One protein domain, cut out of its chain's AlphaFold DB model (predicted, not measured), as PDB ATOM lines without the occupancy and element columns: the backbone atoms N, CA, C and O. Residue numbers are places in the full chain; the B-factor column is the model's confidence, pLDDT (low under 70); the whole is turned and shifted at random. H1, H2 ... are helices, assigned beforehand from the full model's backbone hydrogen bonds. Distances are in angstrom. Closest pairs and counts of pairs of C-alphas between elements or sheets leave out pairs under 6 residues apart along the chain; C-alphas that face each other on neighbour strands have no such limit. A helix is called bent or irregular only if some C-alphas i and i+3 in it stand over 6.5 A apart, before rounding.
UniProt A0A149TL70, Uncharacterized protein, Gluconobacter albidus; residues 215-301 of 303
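Overview. This is residues 215 to 301 of the 303 residues of an uncharacterized protein of Gluconobacter albidus (UniProt A0A149TL70). This domain has little regular structure: two helices, H1 and H2, make a helical hairpin along one side of a long winding stretch without named elements, residues 215 to 264. The 87 printed residues hold H1, then H2, with no named strand; the class is all helix, with only 29 residues in named elements. The whole is compact and rounded, with a radius of gyration of the C-alphas of 12.2 A and spans of 33 by 30 by 30 A.

Arrangement. H2, residues 286 to 300, touches H1, residues 265 to 278; their closest C-alphas, those of Ala 295 and Ala 269, are 4.6 A apart. They form a helical hairpin, running opposite ways at a steep tilt of 44 degrees. Every O i to N i+4 pair is within hydrogen-bond range in H2, and 8 of 10 in H1.

Along the chain. H2 measures 21.4 A from C-alpha 286 at (153.720, 150.383, 276.013) to C-alpha 300 at (172.759, 141.622, 271.698). H1 measures 20.7 A from C-alpha 265 at (165.143, 135.881, 265.894) to C-alpha 278; it is irregular, but only just, with C-alphas 271 and 274 6.6 A apart.

Size, cuts and confidence. The C-alphas farthest apart, those of Glu 227 and Asp 245, are separated by 34.6 A. The printed part has no cut, and the link from H1 to H2 is short, with 7 residues. The mean pLDDT of the printed part is 89.3, and no printed residue is under 70.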
ATOM      1  N   PRO A 215     146.418 135.419 256.976       84.12
ATOM      2  CA  PRO A 215     146.077 136.065 255.710       84.12
ATOM      3  C   PRO A 215     147.075 137.191 255.409       84.12
ATOM      4  O   PRO A 215     147.609 137.771 256.357       84.12
ATOM      5  N   PRO A 216     147.394 137.479 254.135       82.62
ATOM      6  CA  PRO A 216     148.386 138.489 253.774       82.62
ATOM      7  C   PRO A 216     148.000 139.866 254.322       82.62
ATOM      8  O   PRO A 216     146.825 140.164 254.540       82.62
ATOM      9  N   TYR A 217     149.001 140.705 254.566       86.06
ATOM     10  CA  TYR A 217     148.753 142.092 254.937       86.06
ATOM     11  C   TYR A 217     148.130 142.841 253.758       86.06
ATOM     12  O   TYR A 217     148.689 142.858 252.662       86.06
ATOM     13  N   VAL A 218     146.994 143.488 254.004       84.12
ATOM     14  CA  VAL A 218     146.316 144.355 253.040       84.12
ATOM     15  C   VAL A 218     146.299 145.759 253.629       84.12
ATOM     16  O   VAL A 218     145.631 146.013 254.629       84.12
ATOM     17  N   GLY A 219     147.080 146.662 253.044       83.38
ATOM     18  CA  GLY A 219     147.227 148.029 253.530       83.38
ATOM     19  C   GLY A 219     148.387 148.765 252.859       83.38
ATOM     20  O   GLY A 219     149.138 148.161 252.085       83.38
ATOM     21  N   PRO A 220     148.547 150.071 253.134       86.81
ATOM     22  CA  PRO A 220     149.699 150.824 252.660       86.81
ATOM     23  C   PRO A 220     150.988 150.276 253.276       86.81
ATOM     24  O   PRO A 220     150.991 149.711 254.366       86.81
ATOM     25  N   ARG A 221     152.115 150.466 252.591       86.75
ATOM     26  CA  ARG A 221     153.421 150.092 253.143       86.75
ATOM     27  C   ARG A 221     153.673 150.880 254.441       86.75
ATOM     28  O   ARG A 221     153.672 152.106 254.364       86.75
ATOM     29  N   PRO A 222     153.915 150.226 255.593       89.12
ATOM     30  CA  PRO A 222     154.164 150.953 256.832       89.12
ATOM     31  C   PRO A 222     155.465 151.753 256.780       89.12
ATOM     32  O   PRO A 222     156.449 151.340 256.149       89.12
ATOM     33  N   ASP A 223     155.488 152.866 257.504       87.75
ATOM     34  CA  ASP A 223     156.683 153.688 257.640       87.75
ATOM     35  C   ASP A 223     157.822 152.908 258.311       87.75
ATOM     36  O   ASP A 223     157.618 152.063 259.184       87.75
ATOM     37  N   GLY A 224     159.052 153.148 257.853       88.19
ATOM     38  CA  GLY A 224     160.241 152.447 258.350       88.19
ATOM     39  C   GLY A 224     160.367 150.981 257.912       88.19
ATOM     40  O   GLY A 224     161.334 150.323 258.299       88.19
ATOM     41  N   MET A 225     159.447 150.451 257.095       91.81
ATOM     42  CA  MET A 225     159.523 149.074 256.595       91.81
ATOM     43  C   MET A 225     160.735 148.869 255.661       91.81
ATOM     44  O   MET A 225     160.775 149.477 254.582       91.81
ATOM     45  N   PRO A 226     161.682 147.963 255.993       91.00
ATOM     46  CA  PRO A 226     162.884 147.738 255.188       91.00
ATOM     47  C   PRO A 226     162.577 147.359 253.736       91.00
ATOM     48  O   PRO A 226     161.692 146.545 253.490       91.00
ATOM     49  N   GLU A 227     163.324 147.904 252.770       87.38
ATOM     50  CA  GLU A 227     163.036 147.757 251.328       87.38
ATOM     51  C   GLU A 227     163.002 146.304 250.847       87.38
ATOM     52  O   GLU A 227     162.167 145.952 250.020       87.38
ATOM     53  N   TYR A 228     163.853 145.450 251.421       88.75
ATOM     54  CA  TYR A 228     163.930 144.026 251.097       88.75
ATOM     55  C   TYR A 228     162.736 143.210 251.612       88.75
ATOM     56  O   TYR A 228     162.574 142.051 251.232       88.75
ATOM     57  N   LEU A 229     161.925 143.762 252.517       90.44
ATOM     58  CA  LEU A 229     160.824 143.043 253.145       90.44
ATOM     59  C   LEU A 229     159.550 143.176 252.280       90.44
ATOM     60  O   LEU A 229     159.142 144.303 251.978       90.44
ATOM     61  N   PRO A 230     158.913 142.062 251.865       89.75
ATOM     62  CA  PRO A 230     157.632 142.099 251.158       89.75
ATOM     63  C   PRO A 230     156.461 142.332 252.121       89.75
ATOM     64  O   PRO A 230     156.547 141.995 253.301       89.75
ATOM     65  N   LEU A 231     155.344 142.870 251.617       88.44
ATOM     66  CA  LEU A 231     154.129 143.090 252.419       88.44
ATOM     67  C   LEU A 231     153.552 141.775 252.963       88.44
ATOM     68  O   LEU A 231     153.084 141.735 254.095       88.44
ATOM     69  N   ASP A 232     153.694 140.677 252.220       86.25
ATOM     70  CA  ASP A 232     153.275 139.336 252.651       86.25
ATOM     71  C   ASP A 232     153.967 138.872 253.943       86.25
ATOM     72  O   ASP A 232     153.451 138.017 254.668       86.25
ATOM     73  N   ALA A 233     155.130 139.451 254.262       88.31
ATOM     74  CA  ALA A 233     155.855 139.173 255.494       88.31
ATOM     75  C   ALA A 233     155.271 139.890 256.720       88.31
ATOM     76  O   ALA A 233     155.737 139.632 257.828       88.31
ATOM     77  N   LEU A 234     154.286 140.779 256.564       91.19
ATOM     78  CA  LEU A 234     153.669 141.530 257.660       91.19
ATOM     79  C   LEU A 234     152.420 140.833 258.189       91.19
ATOM     80  O   LEU A 234     151.646 140.249 257.432       91.19
ATOM     81  N   MET A 235     152.203 140.883 259.499       90.94
ATOM     82  CA  MET A 235     150.959 140.429 260.116       90.94
ATOM     83  C   MET A 235     149.780 141.280 259.630       90.94
ATOM     84  O   MET A 235     149.925 142.501 259.539       90.94
ATOM     85  N   PRO A 236     148.614 140.672 259.349       89.00
ATOM     86  CA  PRO A 236     147.422 141.409 258.950       89.00
ATOM     87  C   PRO A 236     147.006 142.397 260.046       89.00
ATOM     88  O   PRO A 236     147.261 142.165 261.230       89.00
ATOM     89  N   LEU A 237     146.362 143.494 259.653       87.12
ATOM     90  CA  LEU A 237     145.898 144.517 260.599       87.12
ATOM     91  C   LEU A 237     144.806 143.994 261.541       87.12
ATOM     92  O   LEU A 237     144.729 144.444 262.679       87.12
ATOM     93  N   ASP A 238     144.050 142.986 261.105       84.75
ATOM     94  CA  ASP A 238     143.004 142.329 261.898       84.75
ATOM     95  C   ASP A 238     143.559 141.324 262.928       84.75
ATOM     96  O   ASP A 238     142.800 140.667 263.644       84.75
ATOM     97  N   ALA A 239     144.885 141.154 263.004       84.56
ATOM     98  CA  ALA A 239     145.500 140.264 263.982       84.56
ATOM     99  C   ALA A 239     145.275 140.775 265.412       84.56
ATOM    100  O   ALA A 239     145.521 141.938 265.729       84.56
ATOM    101  N   THR A 240     144.892 139.870 266.314       82.31
ATOM    102  CA  THR A 240     144.615 140.205 267.720       82.31
ATOM    103  C   THR A 240     145.860 140.636 268.498       82.31
ATOM    104  O   THR A 240     145.734 141.322 269.511       82.31
ATOM    105  N   GLY A 241     147.058 140.207 268.076       83.25
ATOM    106  CA  GLY A 241     148.310 140.453 268.801       83.25
ATOM    107  C   GLY A 241     148.333 139.862 270.215       83.25
ATOM    108  O   GLY A 241     149.085 140.331 271.073       83.25
ATOM    109  N   ARG A 242     147.474 138.872 270.491       86.81
ATOM    110  CA  ARG A 242     147.314 138.245 271.807       86.81
ATOM    111  C   ARG A 242     147.288 136.729 271.699       86.81
ATOM    112  O   ARG A 242     146.673 136.171 270.794       86.81
ATOM    113  N   GLN A 243     147.919 136.086 272.672       86.25
ATOM    114  CA  GLN A 243     147.868 134.644 272.864       86.25
ATOM    115  C   GLN A 243     146.502 134.220 273.444       86.25
ATOM    116  O   GLN A 243     145.784 135.058 274.001       86.25
ATOM    117  N   PRO A 244     146.130 132.925 273.360       83.69
ATOM    118  CA  PRO A 244     144.875 132.412 273.923       83.69
ATOM    119  C   PRO A 244     144.721 132.637 275.436       83.69
ATOM    120  O   PRO A 244     143.607 132.680 275.942       83.69
ATOM    121  N   ASP A 245     145.833 132.800 276.155       85.06
ATOM    122  CA  ASP A 245     145.883 133.097 277.592       85.06
ATOM    123  C   ASP A 245     145.728 134.601 277.915       85.06
ATOM    124  O   ASP A 245     145.821 135.010 279.073       85.06
ATOM    125  N   GLY A 246     145.513 135.439 276.896       85.69
ATOM    126  CA  GLY A 246     145.358 136.889 277.014       85.69
ATOM    127  C   GLY A 246     146.671 137.673 277.070       85.69
ATOM    128  O   GLY A 246     146.634 138.913 277.058       85.69
ATOM    129  N   ARG A 247     147.831 136.999 277.095       89.25
ATOM    130  CA  ARG A 247     149.143 137.659 277.061       89.25
ATOM    131  C   ARG A 247     149.408 138.293 275.701       89.25
ATOM    132  O   ARG A 247     148.849 137.899 274.682       89.25
ATOM    133  N   ILE A 248     150.273 139.306 275.696       89.06
ATOM    134  CA  ILE A 248     150.687 139.991 274.469       89.06
ATOM    135  C   ILE A 248     151.569 139.050 273.652       89.06
ATOM    136  O   ILE A 248     152.609 138.596 274.136       89.06
ATOM    137  N   ASP A 249     151.173 138.817 272.406       90.31
ATOM    138  CA  ASP A 249     151.986 138.104 271.436       90.31
ATOM    139  C   ASP A 249     152.767 139.098 270.574       90.31
ATOM    140  O   ASP A 249     152.257 139.645 269.598       90.31
ATOM    141  N   TYR A 250     154.028 139.324 270.940       89.19
ATOM    142  CA  TYR A 250     154.926 140.213 270.203       89.19
ATOM    143  C   TYR A 250     155.239 139.730 268.779       89.19
ATOM    144  O   TYR A 250     155.660 140.532 267.951       89.19
ATOM    145  N   GLU A 251     155.064 138.439 268.500       88.69
ATOM    146  CA  GLU A 251     155.380 137.824 267.207       88.69
ATOM    147  C   GLU A 251     154.201 137.897 266.227       88.69
ATOM    148  O   GLU A 251     154.395 137.745 265.017       88.69
ATOM    149  N   ALA A 252     153.003 138.176 266.750       86.25
ATOM    150  CA  ALA A 252     151.745 138.277 266.020       86.25
ATOM    151  C   ALA A 252     151.119 139.685 266.089       86.25
ATOM    152  O   ALA A 252     149.909 139.835 265.914       86.25
ATOM    153  N   LEU A 253     151.919 140.724 266.359       91.00
ATOM    154  CA  LEU A 253     151.423 142.102 266.409       91.00
ATOM    155  C   LEU A 253     151.003 142.601 265.016       91.00
ATOM    156  O   LEU A 253     151.752 142.404 264.058       91.00
ATOM    157  N   PRO A 254     149.849 143.282 264.893       89.62
ATOM    158  CA  PRO A 254     149.323 143.737 263.609       89.62
ATOM    159  C   PRO A 254     150.257 144.750 262.935       89.62
ATOM    160  O   PRO A 254     150.827 145.625 263.588       89.62
ATOM    161  N   GLY A 255     150.424 144.625 261.614       89.25
ATOM    162  CA  GLY A 255     151.249 145.528 260.803       89.25
ATOM    163  C   GLY A 255     152.763 145.371 260.977       89.25
ATOM    164  O   GLY A 255     153.523 146.065 260.304       89.25
ATOM    165  N   LEU A 256     153.220 144.456 261.837       92.94
ATOM    166  CA  LEU A 256     154.638 144.179 262.066       92.94
ATOM    167  C   LEU A 256     155.101 142.894 261.362       92.94
ATOM    168  O   LEU A 256     154.276 142.051 261.002       92.94
ATOM    169  N   PRO A 257     156.419 142.719 261.145       92.75
ATOM    170  CA  PRO A 257     156.959 141.524 260.514       92.75
ATOM    171  C   PRO A 257     156.590 140.251 261.283       92.75
ATOM    172  O   PRO A 257     156.760 140.168 262.500       92.75
ATOM    173  N   ARG A 258     156.131 139.226 260.566       89.88
ATOM    174  CA  ARG A 258     155.812 137.900 261.109       89.88
ATOM    175  C   ARG A 258     157.086 137.194 261.529       89.88
ATOM    176  O   ARG A 258     158.009 137.074 260.722       89.88
ATOM    177  N   ARG A 259     157.109 136.605 262.725       89.00
ATOM    178  CA  ARG A 259     158.266 135.811 263.165       89.00
ATOM    179  C   ARG A 259     158.566 134.632 262.234       89.00
ATOM    180  O   ARG A 259     159.731 134.380 261.939       89.00
ATOM    181  N   SER A 260     157.538 133.952 261.729       85.81
ATOM    182  CA  SER A 260     157.667 132.773 260.855       85.81
ATOM    183  C   SER A 260     158.288 133.055 259.484       85.81
ATOM    184  O   SER A 260     158.643 132.118 258.774       85.81
ATOM    185  N   PHE A 261     158.422 134.326 259.097       88.56
ATOM    186  CA  PHE A 261     159.052 134.702 257.833       88.56
ATOM    187  C   PHE A 261     160.586 134.678 257.905       88.56
ATOM    188  O   PHE A 261     161.245 134.647 256.871       88.56
ATOM    189  N   PHE A 262     161.154 134.659 259.114       89.50
ATOM    190  CA  PHE A 262     162.591 134.737 259.356       89.50
ATOM    191  C   PHE A 262     163.121 133.423 259.928       89.50
ATOM    192  O   PHE A 262     162.479 132.782 260.758       89.50
ATOM    193  N   GLU A 263     164.339 133.051 259.551       87.25
ATOM    194  CA  GLU A 263     165.018 131.898 260.153       87.25
ATOM    195  C   GLU A 263     165.503 132.221 261.574       87.25
ATOM    196  O   GLU A 263     165.347 131.420 262.495       87.25
ATOM    197  N   ARG A 264     166.056 133.426 261.768       89.25
ATOM    198  CA  ARG A 264     166.691 133.857 263.020       89.25
ATOM    199  C   ARG A 264     165.888 134.953 263.711       89.25
ATOM    200  O   ARG A 264     165.504 135.934 263.072       89.25
ATOM    201  N   ASP A 265     165.763 134.851 265.036       90.31
ATOM    202  CA  ASP A 265     165.143 135.881 265.894       90.31
ATOM    203  C   ASP A 265     165.781 137.255 265.690       90.31
ATOM    204  O   ASP A 265     165.111 138.286 265.674       90.31
ATOM    205  N   ARG A 266     167.101 137.263 265.501       90.81
ATOM    206  CA  ARG A 266     167.877 138.479 265.296       90.81
ATOM    207  C   ARG A 266     167.491 139.209 264.014       90.81
ATOM    208  O   ARG A 266     167.419 140.432 264.013       90.81
ATOM    209  N   ASP A 267     167.270 138.482 262.923       91.94
ATOM    210  CA  ASP A 267     166.944 139.101 261.636       91.94
ATOM    211  C   ASP A 267     165.491 139.589 261.613       91.94
ATOM    212  O   ASP A 267     165.223 140.669 261.093       91.94
ATOM    213  N   TRP A 268     164.595 138.879 262.305       93.44
ATOM    214  CA  TRP A 268     163.259 139.388 262.618       93.44
ATOM    215  C   TRP A 268     163.328 140.696 263.424       93.44
ATOM    216  O   TRP A 268     162.755 141.708 263.025       93.44
ATOM    217  N   ALA A 269     164.109 140.725 264.509       93.38
ATOM    218  CA  ALA A 269     164.278 141.917 265.338       93.38
ATOM    219  C   ALA A 269     164.837 143.116 264.548       93.38
ATOM    220  O   ALA A 269     164.351 144.236 264.711       93.38
ATOM    221  N   LYS A 270     165.809 142.893 263.650       93.88
ATOM    222  CA  LYS A 270     166.338 143.937 262.750       93.88
ATOM    223  C   LYS A 270     165.274 144.531 261.837       93.88
ATOM    224  O   LYS A 270     165.362 145.715 261.535       93.88
ATOM    225  N   ALA A 271     164.315 143.729 261.378       93.19
ATOM    226  CA  ALA A 271     163.231 144.216 260.536       93.19
ATOM    227  C   ALA A 271     162.200 145.027 261.337       93.19
ATOM    228  O   ALA A 271     161.695 146.030 260.840       93.19
ATOM    229  N   CYS A 272     161.932 144.638 262.588       93.88
ATOM    230  CA  CYS A 272     160.966 145.315 263.457       93.88
ATOM    231  C   CYS A 272     161.441 146.693 263.944       93.88
ATOM    232  O   CYS A 272     160.646 147.628 263.998       93.88
ATOM    233  N   ILE A 273     162.721 146.832 264.312       94.12
ATOM    234  CA  ILE A 273     163.269 148.071 264.899       94.12
ATOM    235  C   ILE A 273     162.970 149.329 264.061       94.12
ATOM    236  O   ILE A 273     162.378 150.246 264.626       94.12
ATOM    237  N   PRO A 274     163.309 149.407 262.758       93.81
ATOM    238  CA  PRO A 274     163.106 150.632 261.983       93.81
ATOM    239  C   PRO A 274     161.624 150.990 261.814       93.81
ATOM    240  O   PRO A 274     161.290 152.170 261.803       93.81
ATOM    241  N   MET A 275     160.727 149.998 261.765       93.56
ATOM    242  CA  MET A 275     159.279 150.230 261.701       93.56
ATOM    243  C   MET A 275     158.746 150.853 262.995       93.56
ATOM    244  O   MET A 275     157.950 151.786 262.965       93.56
ATOM    245  N   VAL A 276     159.212 150.375 264.153       93.62
ATOM    246  CA  VAL A 276     158.817 150.950 265.448       93.62
ATOM    247  C   VAL A 276     159.490 152.304 265.684       93.62
ATOM    248  O   VAL A 276     158.904 153.192 266.300       93.62
ATOM    249  N   GLU A 277     160.724 152.478 265.210       93.19
ATOM    250  CA  GLU A 277     161.464 153.733 265.346       93.19
ATOM    251  C   GLU A 277     160.911 154.856 264.466       93.19
ATOM    252  O   GLU A 277     161.008 156.015 264.874       93.19
ATOM    253  N   ALA A 278     160.275 154.522 263.339       92.94
ATOM    254  CA  ALA A 278     159.559 155.478 262.497       92.94
ATOM    255  C   ALA A 278     158.372 156.140 263.220       92.94
ATOM    256  O   ALA A 278     158.044 157.286 262.928       92.94
ATOM    257  N   ILE A 279     157.768 155.458 264.200       90.31
ATOM    258  CA  ILE A 279     156.724 156.035 265.051       90.31
ATOM    259  C   ILE A 279     157.390 156.971 266.076       90.31
ATOM    260  O   ILE A 279     158.320 156.529 266.773       90.31
ATOM    261  N   PRO A 280     156.939 158.230 266.228       91.00
ATOM    262  CA  PRO A 280     157.458 159.147 267.241       91.00
ATOM    263  C   PRO A 280     157.401 158.545 268.647       91.00
ATOM    264  O   PRO A 280     156.489 157.798 268.988       91.00
ATOM    265  N   HIS A 281     158.383 158.853 269.497       88.81
ATOM    266  CA  HIS A 281     158.481 158.249 270.834       88.81
ATOM    267  C   HIS A 281     157.231 158.488 271.706       88.81
ATOM    268  O   HIS A 281     156.854 157.622 272.504       88.81
ATOM    269  N   GLU A 282     156.601 159.651 271.544       91.06
ATOM    270  CA  GLU A 282     155.385 160.069 272.249       91.06
ATOM    271  C   GLU A 282     154.191 159.172 271.891       91.06
ATOM    272  O   GLU A 282     153.473 158.738 272.790       91.06
ATOM    273  N   ASP A 283     154.091 158.754 270.627       91.50
ATOM    274  CA  ASP A 283     152.989 157.938 270.099       91.50
ATOM    275  C   ASP A 283     153.196 156.426 270.292       91.50
ATOM    276  O   ASP A 283     152.309 155.607 270.032       91.50
ATOM    277  N   ARG A 284     154.376 156.001 270.764       90.88
ATOM    278  CA  ARG A 284     154.661 154.577 270.994       90.88
ATOM    279  C   ARG A 284     153.912 154.067 272.218       90.88
ATOM    280  O   ARG A 284     154.275 154.388 273.352       90.88
ATOM    281  N   SER A 285     152.968 153.159 271.984       92.06
ATOM    282  CA  SER A 285     152.307 152.390 273.042       92.06
ATOM    283  C   SER A 285     153.306 151.591 273.896       92.06
ATOM    284  O   SER A 285     154.413 151.260 273.459       92.06
ATOM    285  N   LEU A 286     152.904 151.222 275.119       91.88
ATOM    286  CA  LEU A 286     153.720 150.383 276.013       91.88
ATOM    287  C   LEU A 286     154.130 149.057 275.354       91.88
ATOM    288  O   LEU A 286     155.243 148.582 275.569       91.88
ATOM    289  N   ILE A 287     153.262 148.503 274.504       91.88
ATOM    290  CA  ILE A 287     153.520 147.281 273.738       91.88
ATOM    291  C   ILE A 287     154.674 147.503 272.756       91.88
ATOM    292  O   ILE A 287     155.615 146.713 272.727       91.88
ATOM    293  N   LEU A 288     154.650 148.600 271.994       93.00
ATOM    294  CA  LEU A 288     155.706 148.924 271.029       93.00
ATOM    295  C   LEU A 288     157.036 149.247 271.717       93.00
ATOM    296  O   LEU A 288     158.096 148.842 271.239       93.00
ATOM    297  N   ARG A 289     156.997 149.915 272.875       92.94
ATOM    298  CA  ARG A 289     158.194 150.141 273.701       92.94
ATOM    299  C   ARG A 289     158.776 148.817 274.205       92.94
ATOM    300  O   ARG A 289     159.984 148.611 274.100       92.94
ATOM    301  N   GLY A 290     157.924 147.908 274.684       92.75
ATOM    302  CA  GLY A 290     158.315 146.563 275.112       92.75
ATOM    303  C   GLY A 290     158.909 145.731 273.973       92.75
ATOM    304  O   GLY A 290     159.970 145.125 274.140       92.75
ATOM    305  N   LEU A 291     158.293 145.776 272.790       93.62
ATOM    306  CA  LEU A 291     158.813 145.137 271.582       93.62
ATOM    307  C   LEU A 291     160.203 145.666 271.226       93.62
ATOM    308  O   LEU A 291     161.103 144.881 270.951       93.62
ATOM    309  N   LEU A 292     160.393 146.985 271.249       93.62
ATOM    310  CA  LEU A 292     161.660 147.620 270.897       93.62
ATOM    311  C   LEU A 292     162.777 147.267 271.890       93.62
ATOM    312  O   LEU A 292     163.913 147.037 271.471       93.62
ATOM    313  N   MET A 293     162.469 147.151 273.187       93.31
ATOM    314  CA  MET A 293     163.417 146.614 274.171       93.31
ATOM    315  C   MET A 293     163.770 145.151 273.867       93.31
ATOM    316  O   MET A 293     164.952 144.835 273.728       93.31
ATOM    317  N   ARG A 294     162.766 144.283 273.665       92.19
ATOM    318  CA  ARG A 294     162.973 142.861 273.337       92.19
ATOM    319  C   ARG A 294     163.791 142.684 272.055       92.19
ATOM    320  O   ARG A 294     164.739 141.907 272.040       92.19
ATOM    321  N   ALA A 295     163.471 143.425 270.998       91.94
ATOM    322  CA  ALA A 295     164.185 143.380 269.725       91.94
ATOM    323  C   ALA A 295     165.653 143.814 269.877       91.94
ATOM    324  O   ALA A 295     166.554 143.191 269.315       91.94
ATOM    325  N   ARG A 296     165.921 144.846 270.687       92.06
ATOM    326  CA  ARG A 296     167.291 145.277 270.997       92.06
ATOM    327  C   ARG A 296     168.056 144.251 271.829       92.06
ATOM    328  O   ARG A 296     169.265 144.135 271.655       92.06
ATOM    329  N   ASP A 297     167.389 143.502 272.698       91.69
ATOM    330  CA  ASP A 297     168.031 142.433 273.463       91.69
ATOM    331  C   ASP A 297     168.335 141.205 272.596       91.69
ATOM    332  O   ASP A 297     169.462 140.711 272.637       91.69
ATOM    333  N   LEU A 298     167.420 140.812 271.703       88.44
ATOM    334  CA  LEU A 298     167.664 139.787 270.670       88.44
ATOM    335  C   LEU A 298     168.811 140.159 269.716       88.44
ATOM    336  O   LEU A 298     169.463 139.303 269.122       88.44
ATOM    337  N   MET A 299     169.084 141.455 269.562       86.94
ATOM    338  CA  MET A 299     170.224 141.947 268.792       86.94
ATOM    339  C   MET A 299     171.566 141.824 269.521       86.94
ATOM    340  O   MET A 299     172.606 141.781 268.856       86.94
ATOM    341  N   LYS A 300     171.558 141.775 270.859       85.25
ATOM    342  CA  LYS A 300     172.759 141.622 271.698       85.25
ATOM    343  C   LYS A 300     173.136 140.159 271.910       85.25
ATOM    344  O   LYS A 300     174.305 139.871 272.162       85.25
ATOM    345  N   THR A 301     172.176 139.242 271.823       72.00
ATOM    346  CA  THR A 301     172.430 137.804 271.916       72.00
ATOM    347  C   THR A 301     173.190 137.343 270.670       72.00
ATOM    348  O   THR A 301     172.673 137.358 269.556       72.00
TER     349      THR A 301